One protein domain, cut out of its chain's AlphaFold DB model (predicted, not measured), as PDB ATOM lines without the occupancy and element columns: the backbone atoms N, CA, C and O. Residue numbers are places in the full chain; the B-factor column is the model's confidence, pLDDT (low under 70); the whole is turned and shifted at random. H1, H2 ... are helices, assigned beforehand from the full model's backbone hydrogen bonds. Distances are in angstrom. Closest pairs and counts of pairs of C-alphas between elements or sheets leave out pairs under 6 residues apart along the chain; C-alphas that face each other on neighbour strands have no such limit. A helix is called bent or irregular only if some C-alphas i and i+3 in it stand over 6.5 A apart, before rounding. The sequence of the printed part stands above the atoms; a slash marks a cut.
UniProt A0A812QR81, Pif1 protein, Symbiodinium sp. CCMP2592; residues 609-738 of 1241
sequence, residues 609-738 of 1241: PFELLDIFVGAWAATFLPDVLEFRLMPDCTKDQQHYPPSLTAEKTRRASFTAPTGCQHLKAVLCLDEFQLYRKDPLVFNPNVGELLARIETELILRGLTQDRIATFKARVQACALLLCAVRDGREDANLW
ATOM      1  N   PRO A 609     197.204 239.852 253.735       75.00
ATOM      2  CA  PRO A 609     198.639 239.678 253.931       75.00
ATOM      3  C   PRO A 609     199.442 240.129 252.703       75.00
ATOM      4  O   PRO A 609     198.905 240.253 251.601       75.00
ATOM      5  N   PHE A 610     200.746 240.339 252.892       75.69
ATOM      6  CA  PHE A 610     201.654 240.646 251.787       75.69
ATOM      7  C   PHE A 610     201.597 239.541 250.724       75.69
ATOM      8  O   PHE A 610     201.723 238.359 251.039       75.69
ATOM      9  N   GLU A 611     201.405 239.930 249.468       80.38
ATOM     10  CA  GLU A 611     201.037 239.019 248.383       80.38
ATOM     11  C   GLU A 611     202.128 238.008 248.008       80.38
ATOM     12  O   GLU A 611     201.829 236.956 247.454       80.38
ATOM     13  N   LEU A 612     203.393 238.273 248.353       78.50
ATOM     14  CA  LEU A 612     204.486 237.313 248.159       78.50
ATOM     15  C   LEU A 612     204.582 236.264 249.281       78.50
ATOM     16  O   LEU A 612     205.507 235.456 249.276       78.50
ATOM     17  N   LEU A 613     203.662 236.244 250.247       79.75
ATOM     18  CA  LEU A 613     203.596 235.193 251.266       79.75
ATOM     19  C   LEU A 613     202.630 234.081 250.841       79.75
ATOM     20  O   LEU A 613     201.622 234.328 250.195       79.75
ATOM     21  N   ASP A 614     202.892 232.842 251.261       84.25
ATOM     22  CA  ASP A 614     202.008 231.696 250.974       84.25
ATOM     23  C   ASP A 614     200.601 231.874 251.560       84.25
ATOM     24  O   ASP A 614     199.599 231.592 250.906       84.25
ATOM     25  N   ILE A 615     200.526 232.438 252.769       84.69
ATOM     26  CA  ILE A 615     199.268 232.731 253.466       84.69
ATOM     27  C   ILE A 615     198.345 233.658 252.664       84.69
ATOM     28  O   ILE A 615     197.132 233.611 252.855       84.69
ATOM     29  N   PHE A 616     198.888 234.475 251.751       86.12
ATOM     30  CA  PHE A 616     198.074 235.299 250.862       86.12
ATOM     31  C   PHE A 616     197.225 234.437 249.928       86.12
ATOM     32  O   PHE A 616     196.048 234.729 249.763       86.12
ATOM     33  N   VAL A 617     197.780 233.357 249.366       92.00
ATOM     34  CA  VAL A 617     197.056 232.468 248.441       92.00
ATOM     35  C   VAL A 617     195.890 231.784 249.156       92.00
ATOM     36  O   VAL A 617     194.784 231.729 248.624       92.00
ATOM     37  N   GLY A 618     196.111 231.335 250.396       90.69
ATOM     38  CA  GLY A 618     195.049 230.780 251.238       90.69
ATOM     39  C   GLY A 618     193.975 231.814 251.582       90.69
ATOM     40  O   GLY A 618     192.785 231.527 251.472       90.69
ATOM     41  N   ALA A 619     194.384 233.032 251.949       89.06
ATOM     42  CA  ALA A 619     193.451 234.110 252.265       89.06
ATOM     43  C   ALA A 619     192.652 234.587 251.045       89.06
ATOM     44  O   ALA A 619     191.458 234.868 251.156       89.06
ATOM     45  N   TRP A 620     193.285 234.640 249.874       95.69
ATOM     46  CA  TRP A 620     192.632 234.913 248.599       95.69
ATOM     47  C   TRP A 620     191.569 233.851 248.307       95.69
ATOM     48  O   TRP A 620     190.409 234.201 248.088       95.69
ATOM     49  N   ALA A 621     191.922 232.567 248.409       96.19
ATOM     50  CA  ALA A 621     190.993 231.473 248.149       96.19
ATOM     51  C   ALA A 621     189.781 231.506 249.093       96.19
ATOM     52  O   ALA A 621     188.646 231.447 248.634       96.19
ATOM     53  N   ALA A 622     190.009 231.703 250.395       95.12
ATOM     54  CA  ALA A 622     188.942 231.810 251.392       95.12
ATOM     55  C   ALA A 622     188.030 233.031 251.192       95.12
ATOM     56  O   ALA A 622     186.880 233.031 251.631       95.12
ATOM     57  N   THR A 623     188.540 234.085 250.552       95.88
ATOM     58  CA  THR A 623     187.782 235.319 250.323       95.88
ATOM     59  C   THR A 623     186.965 235.268 249.036       95.88
ATOM     60  O   THR A 623     185.826 235.745 249.019       95.88
ATOM     61  N   PHE A 624     187.548 234.732 247.962       95.38
ATOM     62  CA  PHE A 624     187.030 234.896 246.604       95.38
ATOM     63  C   PHE A 624     186.458 233.628 245.979       95.38
ATOM     64  O   PHE A 624     185.636 233.755 245.074       95.38
ATOM     65  N   LEU A 625     186.830 232.431 246.444       95.44
ATOM     66  CA  LEU A 625     186.218 231.206 245.929       95.44
ATOM     67  C   LEU A 625     184.851 230.984 246.601       95.44
ATOM     68  O   LEU A 625     184.770 230.996 247.834       95.44
ATOM     69  N   PRO A 626     183.767 230.815 245.822       94.81
ATOM     70  CA  PRO A 626     182.461 230.459 246.361       94.81
ATOM     71  C   PRO A 626     182.444 228.993 246.801       94.81
ATOM     72  O   PRO A 626     183.203 228.174 246.289       94.81
ATOM     73  N   ASP A 627     181.566 228.653 247.745       92.00
ATOM     74  CA  ASP A 627     181.281 227.259 248.131       92.00
ATOM     75  C   ASP A 627     182.489 226.444 248.636       92.00
ATOM     76  O   ASP A 627     182.487 225.208 248.645       92.00
ATOM     77  N   VAL A 628     183.533 227.127 249.115       91.62
ATOM     78  CA  VAL A 628     184.704 226.486 249.716       91.62
ATOM     79  C   VAL A 628     184.625 226.544 251.240       91.62
ATOM     80  O   VAL A 628     184.795 227.593 251.868       91.62
ATOM     81  N   LEU A 629     184.404 225.377 251.847       91.75
ATOM     82  CA  LEU A 629     184.530 225.196 253.291       91.75
ATOM     83  C   LEU A 629     186.004 225.255 253.716       91.75
ATOM     84  O   LEU A 629     186.879 224.709 253.041       91.75
ATOM     85  N   GLU A 630     186.281 225.886 254.856       91.06
ATOM     86  CA  GLU A 630     187.643 226.206 255.302       91.06
ATOM     87  C   GLU A 630     188.549 224.973 255.409       91.06
ATOM     88  O   GLU A 630     189.724 225.070 255.059       91.06
ATOM     89  N   PHE A 631     188.019 223.809 255.808       88.62
ATOM     90  CA  PHE A 631     188.799 222.567 255.927       88.62
ATOM     91  C   PHE A 631     189.480 222.151 254.606       88.62
ATOM     92  O   PHE A 631     190.524 221.499 254.611       88.62
ATOM     93  N   ARG A 632     188.934 222.565 253.451       90.75
ATOM     94  CA  ARG A 632     189.541 222.342 252.124       90.75
ATOM     95  C   ARG A 632     190.736 223.260 251.862       90.75
ATOM     96  O   ARG A 632     191.570 222.969 251.014       90.75
ATOM     97  N   LEU A 633     190.862 224.362 252.596       91.31
ATOM     98  CA  LEU A 633     191.934 225.356 252.459       91.31
ATOM     99  C   LEU A 633     192.964 225.300 253.592       91.31
ATOM    100  O   LEU A 633     193.962 226.025 253.549       91.31
ATOM    101  N   MET A 634     192.735 224.460 254.603       86.12
ATOM    102  CA  MET A 634     193.667 224.292 255.712       86.12
ATOM    103  C   MET A 634     195.014 223.738 255.213       86.12
ATOM    104  O   MET A 634     195.036 222.918 254.290       86.12
ATOM    105  N   PRO A 635     196.149 224.189 255.773       76.69
ATOM    106  CA  PRO A 635     197.454 223.590 255.491       76.69
ATOM    107  C   PRO A 635     197.474 222.129 255.973       76.69
ATOM    108  O   PRO A 635     196.681 221.781 256.840       76.69
ATOM    109  N   ASP A 636     198.351 221.285 255.407       70.00
ATOM    110  CA  ASP A 636     198.443 219.833 255.664       70.00
ATOM    111  C   ASP A 636     198.393 219.487 257.174       70.00
ATOM    112  O   ASP A 636     199.419 219.426 257.850       70.00
ATOM    113  N   CYS A 637     197.192 219.278 257.720       54.19
ATOM    114  CA  CYS A 637     196.952 218.925 259.112       54.19
ATOM    115  C   CYS A 637     196.452 217.477 259.183       54.19
ATOM    116  O   CYS A 637     195.655 217.009 258.368       54.19
ATOM    117  N   THR A 638     196.917 216.739 260.186       51.28
ATOM    118  CA  THR A 638     196.584 215.319 260.382       51.28
ATOM    119  C   THR A 638     195.145 215.085 260.862       51.28
ATOM    120  O   THR A 638     194.705 213.939 260.906       51.28
ATOM    121  N   LYS A 639     194.397 216.144 261.209       51.81
ATOM    122  CA  LYS A 639     193.093 216.049 261.890       51.81
ATOM    123  C   LYS A 639     191.860 216.036 260.965       51.81
ATOM    124  O   LYS A 639     190.807 215.601 261.414       51.81
ATOM    125  N   ASP A 640     191.982 216.381 259.677       52.75
ATOM    126  CA  ASP A 640     190.810 216.643 258.810       52.75
ATOM    127  C   ASP A 640     190.407 215.508 257.849       52.75
ATOM    128  O   ASP A 640     189.508 215.667 257.019       52.75
ATOM    129  N   GLN A 641     191.003 214.314 257.955       53.22
ATOM    130  CA  GLN A 641     190.622 213.190 257.079       53.22
ATOM    131  C   GLN A 641     189.160 212.727 257.256       53.22
ATOM    132  O   GLN A 641     188.637 212.033 256.377       53.22
ATOM    133  N   GLN A 642     188.507 213.118 258.357       55.88
ATOM    134  CA  GLN A 642     187.139 212.733 258.711       55.88
ATOM    135  C   GLN A 642     186.047 213.567 258.016       55.88
ATOM    136  O   GLN A 642     184.889 213.172 258.067       55.88
ATOM    137  N   HIS A 643     186.363 214.713 257.399       63.78
ATOM    138  CA  HIS A 643     185.347 215.680 256.926       63.78
ATOM    139  C   HIS A 643     185.172 215.735 255.397       63.78
ATOM    140  O   HIS A 643     184.371 216.521 254.896       63.78
ATOM    141  N   TYR A 644     185.885 214.897 254.636       76.44
ATOM    142  CA  TYR A 644     185.759 214.867 253.176       76.44
ATOM    143  C   TYR A 644     184.546 214.030 252.739       76.44
ATOM    144  O   TYR A 644     184.533 212.823 253.003       76.44
ATOM    145  N   PRO A 645     183.560 214.618 252.035       81.38
ATOM    146  CA  PRO A 645     182.451 213.862 251.470       81.38
ATOM    147  C   PRO A 645     182.931 212.931 250.339       81.38
ATOM    148  O   PRO A 645     183.961 213.207 249.713       81.38
ATOM    149  N   PRO A 646     182.172 211.866 250.011       82.50
ATOM    150  CA  PRO A 646     182.506 210.949 248.915       82.50
ATOM    151  C   PRO A 646     182.694 211.629 247.550       82.50
ATOM    152  O   PRO A 646     183.438 211.136 246.714       82.50
ATOM    153  N   SER A 647     182.067 212.785 247.320       84.56
ATOM    154  CA  SER A 647     182.223 213.557 246.081       84.56
ATOM    155  C   SER A 647     183.613 214.180 245.896       84.56
ATOM    156  O   SER A 647     183.976 214.504 244.771       84.56
ATOM    157  N   LEU A 648     184.409 214.326 246.963       87.88
ATOM    158  CA  LEU A 648     185.735 214.960 246.937       87.88
ATOM    159  C   LEU A 648     186.882 213.944 247.089       87.88
ATOM    160  O   LEU A 648     187.965 214.286 247.570       87.88
ATOM    161  N   THR A 649     186.675 212.680 246.698       87.81
ATOM    162  CA  THR A 649     187.701 211.628 246.819       87.81
ATOM    163  C   THR A 649     188.981 211.963 246.054       87.81
ATOM    164  O   THR A 649     190.066 211.772 246.596       87.81
ATOM    165  N   ALA A 650     188.887 212.502 244.835       89.19
ATOM    166  CA  ALA A 650     190.066 212.847 244.043       89.19
ATOM    167  C   ALA A 650     190.908 213.949 244.717       89.19
ATOM    168  O   ALA A 650     192.119 213.796 244.874       89.19
ATOM    169  N   GLU A 651     190.260 215.009 245.212       90.62
ATOM    170  CA  GLU A 651     190.903 216.057 246.015       90.62
ATOM    171  C   GLU A 651     191.563 215.481 247.270       90.62
ATOM    172  O   GLU A 651     192.742 215.747 247.519       90.62
ATOM    173  N   LYS A 652     190.847 214.639 248.025       88.56
ATOM    174  CA  LYS A 652     191.379 213.970 249.220       88.56
ATOM    175  C   LYS A 652     192.648 213.174 248.902       88.56
ATOM    176  O   LYS A 652     193.642 213.309 249.617       88.56
ATOM    177  N   THR A 653     192.638 212.392 247.823       89.75
ATOM    178  CA  THR A 653     193.789 211.594 247.377       89.75
ATOM    179  C   THR A 653     194.975 212.483 247.007       89.75
ATOM    180  O   THR A 653     196.076 212.271 247.516       89.75
ATOM    181  N   ARG A 654     194.763 213.541 246.210       90.88
ATOM    182  CA  ARG A 654     195.829 214.497 245.851       90.88
ATOM    183  C   ARG A 654     196.428 215.166 247.083       90.88
ATOM    184  O   ARG A 654     197.649 215.258 247.198       90.88
ATOM    185  N   ARG A 655     195.595 215.587 248.036       88.38
ATOM    186  CA  ARG A 655     196.058 216.192 249.294       88.38
ATOM    187  C   ARG A 655     196.898 215.233 250.131       88.38
ATOM    188  O   ARG A 655     197.909 215.668 250.679       88.38
ATOM    189  N   ALA A 656     196.508 213.963 250.200       88.50
ATOM    190  CA  ALA A 656     197.214 212.932 250.957       88.50
ATOM    191  C   ALA A 656     198.495 212.417 250.268       88.50
ATOM    192  O   ALA A 656     199.314 211.786 250.927       88.50
ATOM    193  N   SER A 657     198.677 212.680 248.969       89.38
ATOM    194  CA  SER A 657     199.740 212.056 248.164       89.38
ATOM    195  C   SER A 657     201.180 212.444 248.539       89.38
ATOM    196  O   SER A 657     202.090 211.652 248.319       89.38
ATOM    197  N   PHE A 658     201.411 213.632 249.105       91.75
ATOM    198  CA  PHE A 658     202.725 214.081 249.595       91.75
ATOM    199  C   PHE A 658     202.560 215.247 250.576       91.75
ATOM    200  O   PHE A 658     201.553 215.944 250.525       91.75
ATOM    201  N   THR A 659     203.540 215.527 251.431       90.12
ATOM    202  CA  THR A 659     203.523 216.706 252.323       90.12
ATOM    203  C   THR A 659     204.095 217.931 251.608       90.12
ATOM    204  O   THR A 659     205.147 217.835 250.979       90.12
ATOM    205  N   ALA A 660     203.446 219.097 251.685       90.12
ATOM    206  CA  ALA A 660     204.013 220.326 251.126       90.12
ATOM    207  C   ALA A 660     205.204 220.849 251.955       90.12
ATOM    208  O   ALA A 660     205.139 220.859 253.188       90.12
ATOM    209  N   PRO A 661     206.234 221.416 251.298       89.19
ATOM    210  CA  PRO A 661     207.185 222.323 251.934       89.19
ATOM    211  C   PRO A 661     206.476 223.418 252.746       89.19
ATOM    212  O   PRO A 661     205.493 223.997 252.266       89.19
ATOM    213  N   THR A 662     206.992 223.775 253.932       79.81
ATOM    214  CA  THR A 662     206.517 224.965 254.669       79.81
ATOM    215  C   THR A 662     206.504 226.161 253.723       79.81
ATOM    216  O   THR A 662     207.431 226.297 252.927       79.81
ATOM    217  N   GLY A 663     205.458 226.998 253.781       79.19
ATOM    218  CA  GLY A 663     205.160 228.142 252.892       79.19
ATOM    219  C   GLY A 663     204.961 227.824 251.404       79.19
ATOM    220  O   GLY A 663     205.155 228.688 250.547       79.19
ATOM    221  N   CYS A 664     204.597 226.584 251.095       90.88
ATOM    222  CA  CYS A 664     203.796 226.225 249.923       90.88
ATOM    223  C   CYS A 664     202.535 225.449 250.351       90.88
ATOM    224  O   CYS A 664     201.920 224.774 249.529       90.88
ATOM    225  N   GLN A 665     202.185 225.479 251.640       89.50
ATOM    226  CA  GLN A 665     201.128 224.652 252.224       89.50
ATOM    227  C   GLN A 665     199.751 225.162 251.813       89.50
ATOM    228  O   GLN A 665     198.910 224.375 251.378       89.50
ATOM    229  N   HIS A 666     199.537 226.478 251.877       91.44
ATOM    230  CA  HIS A 666     198.295 227.081 251.404       91.44
ATOM    231  C   HIS A 666     198.192 226.987 249.884       91.44
ATOM    232  O   HIS A 666     197.135 226.631 249.369       91.44
ATOM    233  N   LEU A 667     199.294 227.223 249.161       95.12
ATOM    234  CA  LEU A 667     199.314 227.026 247.714       95.12
ATOM    235  C   LEU A 667     198.973 225.582 247.322       95.12
ATOM    236  O   LEU A 667     198.169 225.393 246.416       95.12
ATOM    237  N   LYS A 668     199.539 224.568 247.992       95.06
ATOM    238  CA  LYS A 668     199.188 223.161 247.741       95.06
ATOM    239  C   LYS A 668     197.709 222.919 248.015       95.06
ATOM    240  O   LYS A 668     197.047 222.317 247.177       95.06
ATOM    241  N   ALA A 669     197.191 223.393 249.151       93.75
ATOM    242  CA  ALA A 669     195.787 223.224 249.510       93.75
ATOM    243  C   ALA A 669     194.851 223.772 248.421       93.75
ATOM    244  O   ALA A 669     193.936 223.069 247.999       93.75
ATOM    245  N   VAL A 670     195.138 224.977 247.915       95.81
ATOM    246  CA  VAL A 670     194.386 225.603 246.817       95.81
ATOM    247  C   VAL A 670     194.573 224.843 245.509       95.81
ATOM    248  O   VAL A 670     193.593 224.503 244.859       95.81
ATOM    249  N   LEU A 671     195.808 224.520 245.124       95.88
ATOM    250  CA  LEU A 671     196.065 223.793 243.882       95.88
ATOM    251  C   LEU A 671     195.429 222.403 243.887       95.88
ATOM    252  O   LEU A 671     195.100 221.917 242.818       95.88
ATOM    253  N   CYS A 672     195.230 221.767 245.042       93.88
ATOM    254  CA  CYS A 672     194.557 220.476 245.134       93.88
ATOM    255  C   CYS A 672     193.056 220.522 244.825       93.88
ATOM    256  O   CYS A 672     192.509 219.445 244.598       93.88
ATOM    257  N   LEU A 673     192.395 221.685 244.807       93.50
ATOM    258  CA  LEU A 673     190.983 221.798 244.417       93.50
ATOM    259  C   LEU A 673     190.802 221.366 242.953       93.50
ATOM    260  O   LEU A 673     191.663 221.647 242.118       93.50
ATOM    261  N   ASP A 674     189.691 220.693 242.633       90.81
ATOM    262  CA  ASP A 674     189.449 220.129 241.290       90.81
ATOM    263  C   ASP A 674     189.577 221.173 240.162       90.81
ATOM    264  O   ASP A 674     190.184 220.896 239.131       90.81
ATOM    265  N   GLU A 675     189.090 222.395 240.379       91.19
ATOM    266  CA  GLU A 675     189.134 223.495 239.400       91.19
ATOM    267  C   GLU A 675     190.554 223.961 239.030       91.19
ATOM    268  O   GLU A 675     190.760 224.543 237.965       91.19
ATOM    269  N   PHE A 676     191.547 223.681 239.879       94.88
ATOM    270  CA  PHE A 676     192.953 224.009 239.640       94.88
ATOM    271  C   PHE A 676     193.769 222.776 239.245       94.88
ATOM    272  O   PHE A 676     194.990 222.760 239.418       94.88
ATOM    273  N   GLN A 677     193.126 221.749 238.684       93.88
ATOM    274  CA  GLN A 677     193.778 220.568 238.119       93.88
ATOM    275  C   GLN A 677     193.665 220.533 236.591       93.88
ATOM    276  O   GLN A 677     192.688 220.973 235.987       93.88
ATOM    277  N   LEU A 678     194.684 219.988 235.930       89.31
ATOM    278  CA  LEU A 678     194.647 219.726 234.493       89.31
ATOM    279  C   LEU A 678     193.869 218.428 234.225       89.31
ATOM    280  O   LEU A 678     194.448 217.345 234.239       89.31
ATOM    281  N   TYR A 679     192.573 218.549 233.915       68.06
ATOM    282  CA  TYR A 679     191.634 217.434 233.683       68.06
ATOM    283  C   TYR A 679     192.037 216.419 232.596       68.06
ATOM    284  O   TYR A 679     191.497 215.321 232.555       68.06
ATOM    285  N   ARG A 680     192.986 216.748 231.704       64.75
ATOM    286  CA  ARG A 680     193.482 215.818 230.666       64.75
ATOM    287  C   ARG A 680     194.417 214.723 231.212       64.75
ATOM    288  O   ARG A 680     194.932 213.930 230.429       64.75
ATOM    289  N   LYS A 681     194.688 214.705 232.519       64.50
ATOM    290  CA  LYS A 681     195.531 213.722 233.219       64.50
ATOM    291  C   LYS A 681     194.714 213.013 234.307       64.50
ATOM    292  O   LYS A 681     193.625 213.464 234.636       64.50
ATOM    293  N   ASP A 682     195.249 211.924 234.859       81.62
ATOM    294  CA  ASP A 682     194.634 211.171 235.966       81.62
ATOM    295  C   ASP A 682     194.159 212.114 237.100       81.62
ATOM    296  O   ASP A 682     194.997 212.815 237.682       81.62
ATOM    297  N   PRO A 683     192.845 212.149 237.420       81.75
ATOM    298  CA  PRO A 683     192.284 213.058 238.417       81.75
ATOM    299  C   PRO A 683     192.778 212.767 239.839       81.75
ATOM    300  O   PRO A 683     192.703 213.645 240.697       81.75
ATOM    301  N   LEU A 684     193.299 211.572 240.121       87.69
ATOM    302  CA  LEU A 684     193.835 211.219 241.438       87.69
ATOM    303  C   LEU A 684     195.249 211.770 241.663       87.69
ATOM    304  O   LEU A 684     195.700 211.871 242.806       87.69
ATOM    305  N   VAL A 685     195.945 212.155 240.590       89.81
ATOM    306  CA  VAL A 685     197.328 212.633 240.630       89.81
ATOM    307  C   VAL A 685     197.357 214.157 240.637       89.81
ATOM    308  O   VAL A 685     196.736 214.813 239.805       89.81
ATOM    309  N   PHE A 686     198.143 214.737 241.547       92.56
ATOM    310  CA  PHE A 686     198.339 216.185 241.630       92.56
ATOM    311  C   PHE A 686     198.971 216.733 240.345       92.56
ATOM    312  O   PHE A 686     200.169 216.575 240.137       92.56
ATOM    313  N   ASN A 687     198.190 217.392 239.492       93.25
ATOM    314  CA  ASN A 687     198.594 218.006 238.227       93.25
ATOM    315  C   ASN A 687     198.076 219.454 238.163       93.25
ATOM    316  O   ASN A 687     197.034 219.709 237.555       93.25
ATOM    317  N   PRO A 688     198.781 220.414 238.785       94.81
ATOM    318  CA  PRO A 688     198.252 221.753 239.008       94.81
ATOM    319  C   PRO A 688     198.111 222.562 237.712       94.81
ATOM    320  O   PRO A 688     199.063 222.713 236.943       94.81
ATOM    321  N   ASN A 689     196.944 223.169 237.517       95.19
ATOM    322  CA  ASN A 689     196.692 224.206 236.525       95.19
ATOM    323  C   ASN A 689     197.027 225.586 237.114       95.19
ATOM    324  O   ASN A 689     196.162 226.371 237.500       95.19
ATOM    325  N   VAL A 690     198.326 225.882 237.199       95.75
ATOM    326  CA  VAL A 690     198.831 227.148 237.760       95.75
ATOM    327  C   VAL A 690     198.397 228.356 236.924       95.75
ATOM    328  O   VAL A 690     198.235 229.446 237.465       95.75
ATOM    329  N   GLY A 691     198.212 228.169 235.612       95.50
ATOM    330  CA  GLY A 691     197.746 229.219 234.706       95.50
ATOM    331  C   GLY A 691     196.358 229.724 235.088       95.50
ATOM    332  O   GLY A 691     196.179 230.931 235.214       95.50
ATOM    333  N   GLU A 692     195.428 228.808 235.365       94.81
ATOM    334  CA  GLU A 692     194.072 229.138 235.824       94.81
ATOM    335  C   GLU A 692     194.087 229.888 237.163       94.81
ATOM    336  O   GLU A 692     193.477 230.948 237.289       94.81
ATOM    337  N   LEU A 693     194.851 229.399 238.150       95.88
ATOM    338  CA  LEU A 693     194.984 230.081 239.443       95.88
ATOM    339  C   LEU A 693     195.521 231.511 239.275       95.88
ATOM    340  O   LEU A 693     194.990 232.458 239.855       95.88
ATOM    341  N   LEU A 694     196.576 231.676 238.473       96.56
ATOM    342  CA  LEU A 694     197.184 232.982 238.232       96.56
ATOM    343  C   LEU A 694     196.263 233.927 237.466       96.56
ATOM    344  O   LEU A 694     196.255 235.109 237.794       96.56
ATOM    345  N   ALA A 695     195.492 233.431 236.498       92.81
ATOM    346  CA  ALA A 695     194.520 234.236 235.765       92.81
ATOM    347  C   ALA A 695     193.440 234.796 236.705       92.81
ATOM    348  O   ALA A 695     193.123 235.982 236.641       92.81
ATOM    349  N   ARG A 696     192.941 233.981 237.646       91.25
ATOM    350  CA  ARG A 696     191.946 234.432 238.635       91.25
ATOM    351  C   ARG A 696     192.504 235.427 239.653       91.25
ATOM    352  O   ARG A 696     191.796 236.351 240.048       91.25
ATOM    353  N   ILE A 697     193.756 235.255 240.088       94.56
ATOM    354  CA  ILE A 697     194.397 236.180 241.039       94.56
ATOM    355  C   ILE A 697     194.819 237.485 240.354       94.56
ATOM    356  O   ILE A 697     194.721 238.549 240.956       94.56
ATOM    357  N   GLU A 698     195.288 237.440 239.107       91.75
ATOM    358  CA  GLU A 698     195.816 238.618 238.410       91.75
ATOM    359  C   GLU A 698     194.811 239.766 238.348       91.75
ATOM    360  O   GLU A 698     195.166 240.891 238.703       91.75
ATOM    361  N   THR A 699     193.560 239.485 237.977       85.69
ATOM    362  CA  THR A 699     192.491 240.492 237.959       85.69
ATOM    363  C   THR A 699     192.335 241.165 239.322       85.69
ATOM    364  O   THR A 699     192.185 242.383 239.406       85.69
ATOM    365  N   GLU A 700     192.435 240.399 240.411       87.38
ATOM    366  CA  GLU A 700     192.360 240.924 241.777       87.38
ATOM    367  C   GLU A 700     193.539 241.843 242.116       87.38
ATOM    368  O   GLU A 700     193.328 242.916 242.690       87.38
ATOM    369  N   LEU A 701     194.756 241.473 241.713       88.06
ATOM    370  CA  LEU A 701     195.949 242.287 241.946       88.06
ATOM    371  C   LEU A 701     195.916 243.590 241.134       88.06
ATOM    372  O   LEU A 701     196.343 244.628 241.644       88.06
ATOM    373  N   ILE A 702     195.383 243.558 239.905       85.00
ATOM    374  CA  ILE A 702     195.195 244.763 239.081       85.00
ATOM    375  C   ILE A 702     194.170 245.696 239.734       85.00
ATOM    376  O   ILE A 702     194.445 246.884 239.893       85.00
ATOM    377  N   LEU A 703     193.026 245.167 240.183       83.06
ATOM    378  CA  LEU A 703     191.985 245.955 240.858       83.06
ATOM    379  C   LEU A 703     192.460 246.575 242.184       83.06
ATOM    380  O   LEU A 703     191.939 247.609 242.594       83.06
ATOM    381  N   ARG A 704     193.470 245.984 242.834       78.19
ATOM    382  CA  ARG A 704     194.175 246.548 244.004       78.19
ATOM    383  C   ARG A 704     195.246 247.587 243.659       78.19
ATOM    384  O   ARG A 704     195.956 248.058 244.547       78.19
ATOM    385  N   GLY A 705     195.416 247.914 242.380       75.75
ATOM    386  CA  GLY A 705     196.383 248.902 241.909       75.75
ATOM    387  C   GLY A 705     197.843 248.459 242.024       75.75
ATOM    388  O   GLY A 705     198.733 249.309 242.105       75.75
ATOM    389  N   LEU A 706     198.130 247.150 242.062       79.38
ATOM    390  CA  LEU A 706     199.518 246.683 242.029       79.38
ATOM    391  C   LEU A 706     200.138 246.962 240.655       79.38
ATOM    392  O   LEU A 706     199.511 246.794 239.613       79.38
ATOM    393  N   THR A 707     201.414 247.347 240.655       82.88
ATOM    394  CA  THR A 707     202.155 247.587 239.414       82.88
ATOM    395  C   THR A 707     202.394 246.286 238.648       82.88
ATOM    396  O   THR A 707     202.545 245.216 239.246       82.88
ATOM    397  N   GLN A 708     202.522 246.382 237.320       87.50
ATOM    398  CA  GLN A 708     202.838 245.234 236.460       87.50
ATOM    399  C   GLN A 708     204.108 244.494 236.912       87.50
ATOM    400  O   GLN A 708     204.116 243.268 236.968       87.50
ATOM    401  N   ASP A 709     205.148 245.222 237.333       88.94
ATOM    402  CA  ASP A 709     206.380 244.653 237.898       88.94
ATOM    403  C   ASP A 709     206.117 243.759 239.124       88.94
ATOM    404  O   ASP A 709     206.678 242.665 239.272       88.94
ATOM    405  N   ARG A 710     205.235 244.218 240.019       85.12
ATOM    406  CA  ARG A 710     204.898 243.515 241.258       85.12
ATOM    407  C   ARG A 710     204.045 242.280 240.977       85.12
ATOM    408  O   ARG A 710     204.322 241.217 241.532       85.12
ATOM    409  N   ILE A 711     203.096 242.384 240.046       91.69
ATOM    410  CA  ILE A 711     202.283 241.256 239.559       91.69
ATOM    411  C   ILE A 711     203.162 240.211 238.856       91.69
ATOM    412  O   ILE A 711     203.047 239.016 239.131       91.69
ATOM    413  N   ALA A 712     204.092 240.632 237.996       94.38
ATOM    414  CA  ALA A 712     205.020 239.732 237.311       94.38
ATOM    415  C   ALA A 712     205.921 238.971 238.298       94.38
ATOM    416  O   ALA A 712     206.160 237.772 238.132       94.38
ATOM    417  N   THR A 713     206.374 239.645 239.359       92.38
ATOM    418  CA  THR A 713     207.137 239.022 240.453       92.38
ATOM    419  C   THR A 713     206.296 237.998 241.222       92.38
ATOM    420  O   THR A 713     206.762 236.882 241.461       92.38
ATOM    421  N   PHE A 714     205.044 238.330 241.552       92.62
ATOM    422  CA  PHE A 714     204.098 237.402 242.183       92.62
ATOM    423  C   PHE A 714     203.878 236.142 241.331       92.62
ATOM    424  O   PHE A 714     204.033 235.022 241.823       92.62
ATOM    425  N   LYS A 715     203.600 236.312 240.031       95.94
ATOM    426  CA  LYS A 715     203.416 235.201 239.081       95.94
ATOM    427  C   LYS A 715     204.635 234.283 239.031       95.94
ATOM    428  O   LYS A 715     204.488 233.065 239.135       95.94
ATOM    429  N   ALA A 716     205.834 234.856 238.907       94.75
ATOM    430  CA  ALA A 716     207.082 234.094 238.878       94.75
ATOM    431  C   ALA A 716     207.277 233.261 240.153       94.75
ATOM    432  O   ALA A 716     207.665 232.093 240.073       94.75
ATOM    433  N   ARG A 717     206.950 233.828 241.320       93.19
ATOM    434  CA  ARG A 717     207.015 233.126 242.603       93.19
ATOM    435  C   ARG A 717     206.029 231.957 242.674       93.19
ATOM    436  O   ARG A 717     206.427 230.856 243.037       93.19
ATOM    437  N   VAL A 718     204.752 232.168 242.343       95.81
ATOM    438  CA  VAL A 718     203.732 231.100 242.390       95.81
ATOM    439  C   VAL A 718     204.091 229.959 241.434       95.81
ATOM    440  O   VAL A 718     203.991 228.793 241.812       95.81
ATOM    441  N   GLN A 719     204.591 230.277 240.235       96.38
ATOM    442  CA  GLN A 719     205.115 229.276 239.300       96.38
ATOM    443  C   GLN A 719     206.287 228.493 239.896       96.38
ATOM    444  O   GLN A 719     206.310 227.267 239.805       96.38
ATOM    445  N   ALA A 720     207.241 229.176 240.532       95.81
ATOM    446  CA  ALA A 720     208.365 228.521 241.187       95.81
ATOM    447  C   ALA A 720     207.905 227.581 242.312       95.81
ATOM    448  O   ALA A 720     208.364 226.442 242.391       95.81
ATOM    449  N   CYS A 721     206.964 228.017 243.154       95.38
ATOM    450  CA  CYS A 721     206.408 227.188 244.222       95.38
ATOM    451  C   CYS A 721     205.655 225.969 243.670       95.38
ATOM    452  O   CYS A 721     205.765 224.880 244.224       95.38
ATOM    453  N   ALA A 722     204.936 226.112 242.555       96.50
ATOM    454  CA  ALA A 722     204.279 224.983 241.903       96.50
ATOM    455  C   ALA A 722     205.279 223.977 241.303       96.50
ATOM    456  O   ALA A 722     205.066 222.769 241.417       96.50
ATOM    457  N   LEU A 723     206.389 224.451 240.720       97.06
ATOM    458  CA  LEU A 723     207.489 223.586 240.273       97.06
ATOM    459  C   LEU A 723     208.106 222.817 241.446       97.06
ATOM    460  O   LEU A 723     208.372 221.623 241.314       97.06
ATOM    461  N   LEU A 724     208.280 223.479 242.595       96.12
ATOM    462  CA  LEU A 724     208.757 222.848 243.823       96.12
ATOM    463  C   LEU A 724     207.786 221.760 244.311       96.12
ATOM    464  O   LEU A 724     208.218 220.648 244.592       96.12
ATOM    465  N   LEU A 725     206.477 222.039 244.350       96.31
ATOM    466  CA  LEU A 725     205.459 221.044 244.716       96.31
ATOM    467  C   LEU A 725     205.473 219.830 243.774       96.31
ATOM    468  O   LEU A 725     205.386 218.698 244.240       96.31
ATOM    469  N   CYS A 726     205.632 220.047 242.465       95.44
ATOM    470  CA  CYS A 726     205.760 218.950 241.501       95.44
ATOM    471  C   CYS A 726     207.046 218.142 241.724       95.44
ATOM    472  O   CYS A 726     207.009 216.920 241.656       95.44
ATOM    473  N   ALA A 727     208.171 218.798 242.017       95.88
ATOM    474  CA  ALA A 727     209.422 218.105 242.316       95.88
ATOM    475  C   ALA A 727     209.320 217.244 243.583       95.88
ATOM    476  O   ALA A 727     209.815 216.122 243.576       95.88
ATOM    477  N   VAL A 728     208.630 217.726 244.622       95.00
ATOM    478  CA  VAL A 728     208.355 216.942 245.837       95.00
ATOM    479  C   VAL A 728     207.462 215.741 245.533       95.00
ATOM    480  O   VAL A 728     207.802 214.622 245.905       95.00
ATOM    481  N   ARG A 729     206.356 215.947 244.806       93.75
ATOM    482  CA  ARG A 729     205.468 214.864 244.349       93.75
ATOM    483  C   ARG A 729     206.241 213.776 243.593       93.75
ATOM    484  O   ARG A 729     205.989 212.597 243.799       93.75
ATOM    485  N   ASP A 730     207.170 214.176 242.727       94.31
ATOM    486  CA  ASP A 730     207.968 213.267 241.894       94.31
ATOM    487  C   ASP A 730     209.139 212.606 242.646       94.31
ATOM    488  O   ASP A 730     209.931 211.898 242.028       94.31
ATOM    489  N   GLY A 731     209.324 212.887 243.942       93.25
ATOM    490  CA  GLY A 731     210.478 212.412 244.713       93.25
ATOM    491  C   GLY A 731     211.818 213.040 244.302       93.25
ATOM    492  O   GLY A 731     212.874 212.559 244.707       93.25
ATOM    493  N   ARG A 732     211.802 214.121 243.509       93.69
ATOM    494  CA  ARG A 732     212.994 214.893 243.101       93.69
ATOM    495  C   ARG A 732     213.418 215.938 244.136       93.69
ATOM    496  O   ARG A 732     214.452 216.581 243.962       93.69
ATOM    497  N   GLU A 733     212.613 216.145 245.173       92.88
ATOM    498  CA  GLU A 733     212.861 217.077 246.269       92.88
ATOM    499  C   GLU A 733     212.205 216.556 247.556       92.88
ATOM    500  O   GLU A 733     211.144 215.941 247.493       92.88
ATOM    501  N   ASP A 734     212.804 216.808 248.721       89.50
ATOM    502  CA  ASP A 734     212.238 216.387 250.011       89.50
ATOM    503  C   ASP A 734     211.597 217.581 250.729       89.50
ATOM    504  O   ASP A 734     212.248 218.587 251.018       89.50
ATOM    505  N   ALA A 735     210.305 217.467 251.045       87.56
ATOM    506  CA  ALA A 735     209.557 218.491 251.766       87.56
ATOM    507  C   ALA A 735     210.093 218.756 253.179       87.56
ATOM    508  O   ALA A 735     209.984 219.885 253.667       87.56
ATOM    509  N   ASN A 736     210.689 217.757 253.835       84.62
ATOM    510  CA  ASN A 736     211.203 217.892 255.199       84.62
ATOM    511  C   ASN A 736     212.395 218.852 255.280       84.62
ATOM    512  O   ASN A 736     212.587 219.497 256.308       84.62
ATOM    513  N   LEU A 737     213.139 219.031 254.181       83.31
ATOM    514  CA  LEU A 737     214.229 220.010 254.100       83.31
ATOM    515  C   LEU A 737     213.734 221.454 254.265       83.31
ATOM    516  O   LEU A 737     214.493 222.322 254.690       83.31
ATOM    517  N   TRP A 738     212.467 221.707 253.931       82.75
ATOM    518  CA  TRP A 738     211.845 223.032 253.948       82.75
ATOM    519  C   TRP A 738     211.087 223.338 255.230       82.75
ATOM    520  O   TRP A 738     210.642 224.474 255.408       82.75
TER     521      TRP A 738
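What this domain is: This is residues 609 to 738 of the 1241 residues of the protein "Pif1 protein" of Symbiodinium sp. CCMP2592 (UniProt A0A812QR81). A long helix, H5, runs along one side of the domain, and H4 folds back along its first part as a helical hairpin. Short H3 is at the core, crossing the later part of H5, with H1 packed on it; H2 and little H6 lie farther from the middle, and two long loops, residues 625 to 645 and 672 to 689, join H1 to H2 and H3 to H4. The printed part has 130 residues with six named helices, H1 to H6 in chain order, and no named strand; the class is all helix. It is compact and rounded, radius of gyration of the C-alphas 14.3 A, spanning 41 by 34 by 30 A.

Where its parts are: Find C-alpha 708 at (202.838, 245.234, 236.460); from there H5, residues 708 to 729, runs 31.5 A to C-alpha 729 at (205.468, 214.864, 244.349). Before it look for H4, residues 690 to 703, 20.3 A, and H3, residues 665 to 671, 9.8 A. H1 is residues 614 to 624, 15.9 A. H2, residues 646 to 656, 15.0 A, is irregular: C-alphas 647 and 650 are 8.1 A apart. H6, residues 735 to 738, 5.5 A, ends at (211.845, 223.032, 253.948).

How they stand to each other: H5 and H4 touch at a shallow tilt of 26 degrees, opposite ways; their closest C-alphas, Lys 715 and Leu 694, are 6.7 A apart. With residues 721 to 725 alone H5 touches H3, about perpendicular at 87 degrees, closest C-alphas Leu 725 and Lys 668, 7.3 A. H1 touches H3, closest C-alphas Gly 618 and His 666, 4.9 A. H2 is near H3, and H6 is near H5. H1 and H5 are apart. Every O i to N i+4 pair is within hydrogen-bond range in H3 and H5, against 6 of 7 in H1, 5 of 7 in H2 and 8 of 10 in H4; H6 is too short for one.

The domain as a whole: The farthest C-alphas, Pro 646 and Asp 709, are 42.7 A apart. The printed part has no cut. The links H1 to H2 and H3 to H4 are long. Look for pLDDT under 70 at residues 637 to 643 and 679 to 681.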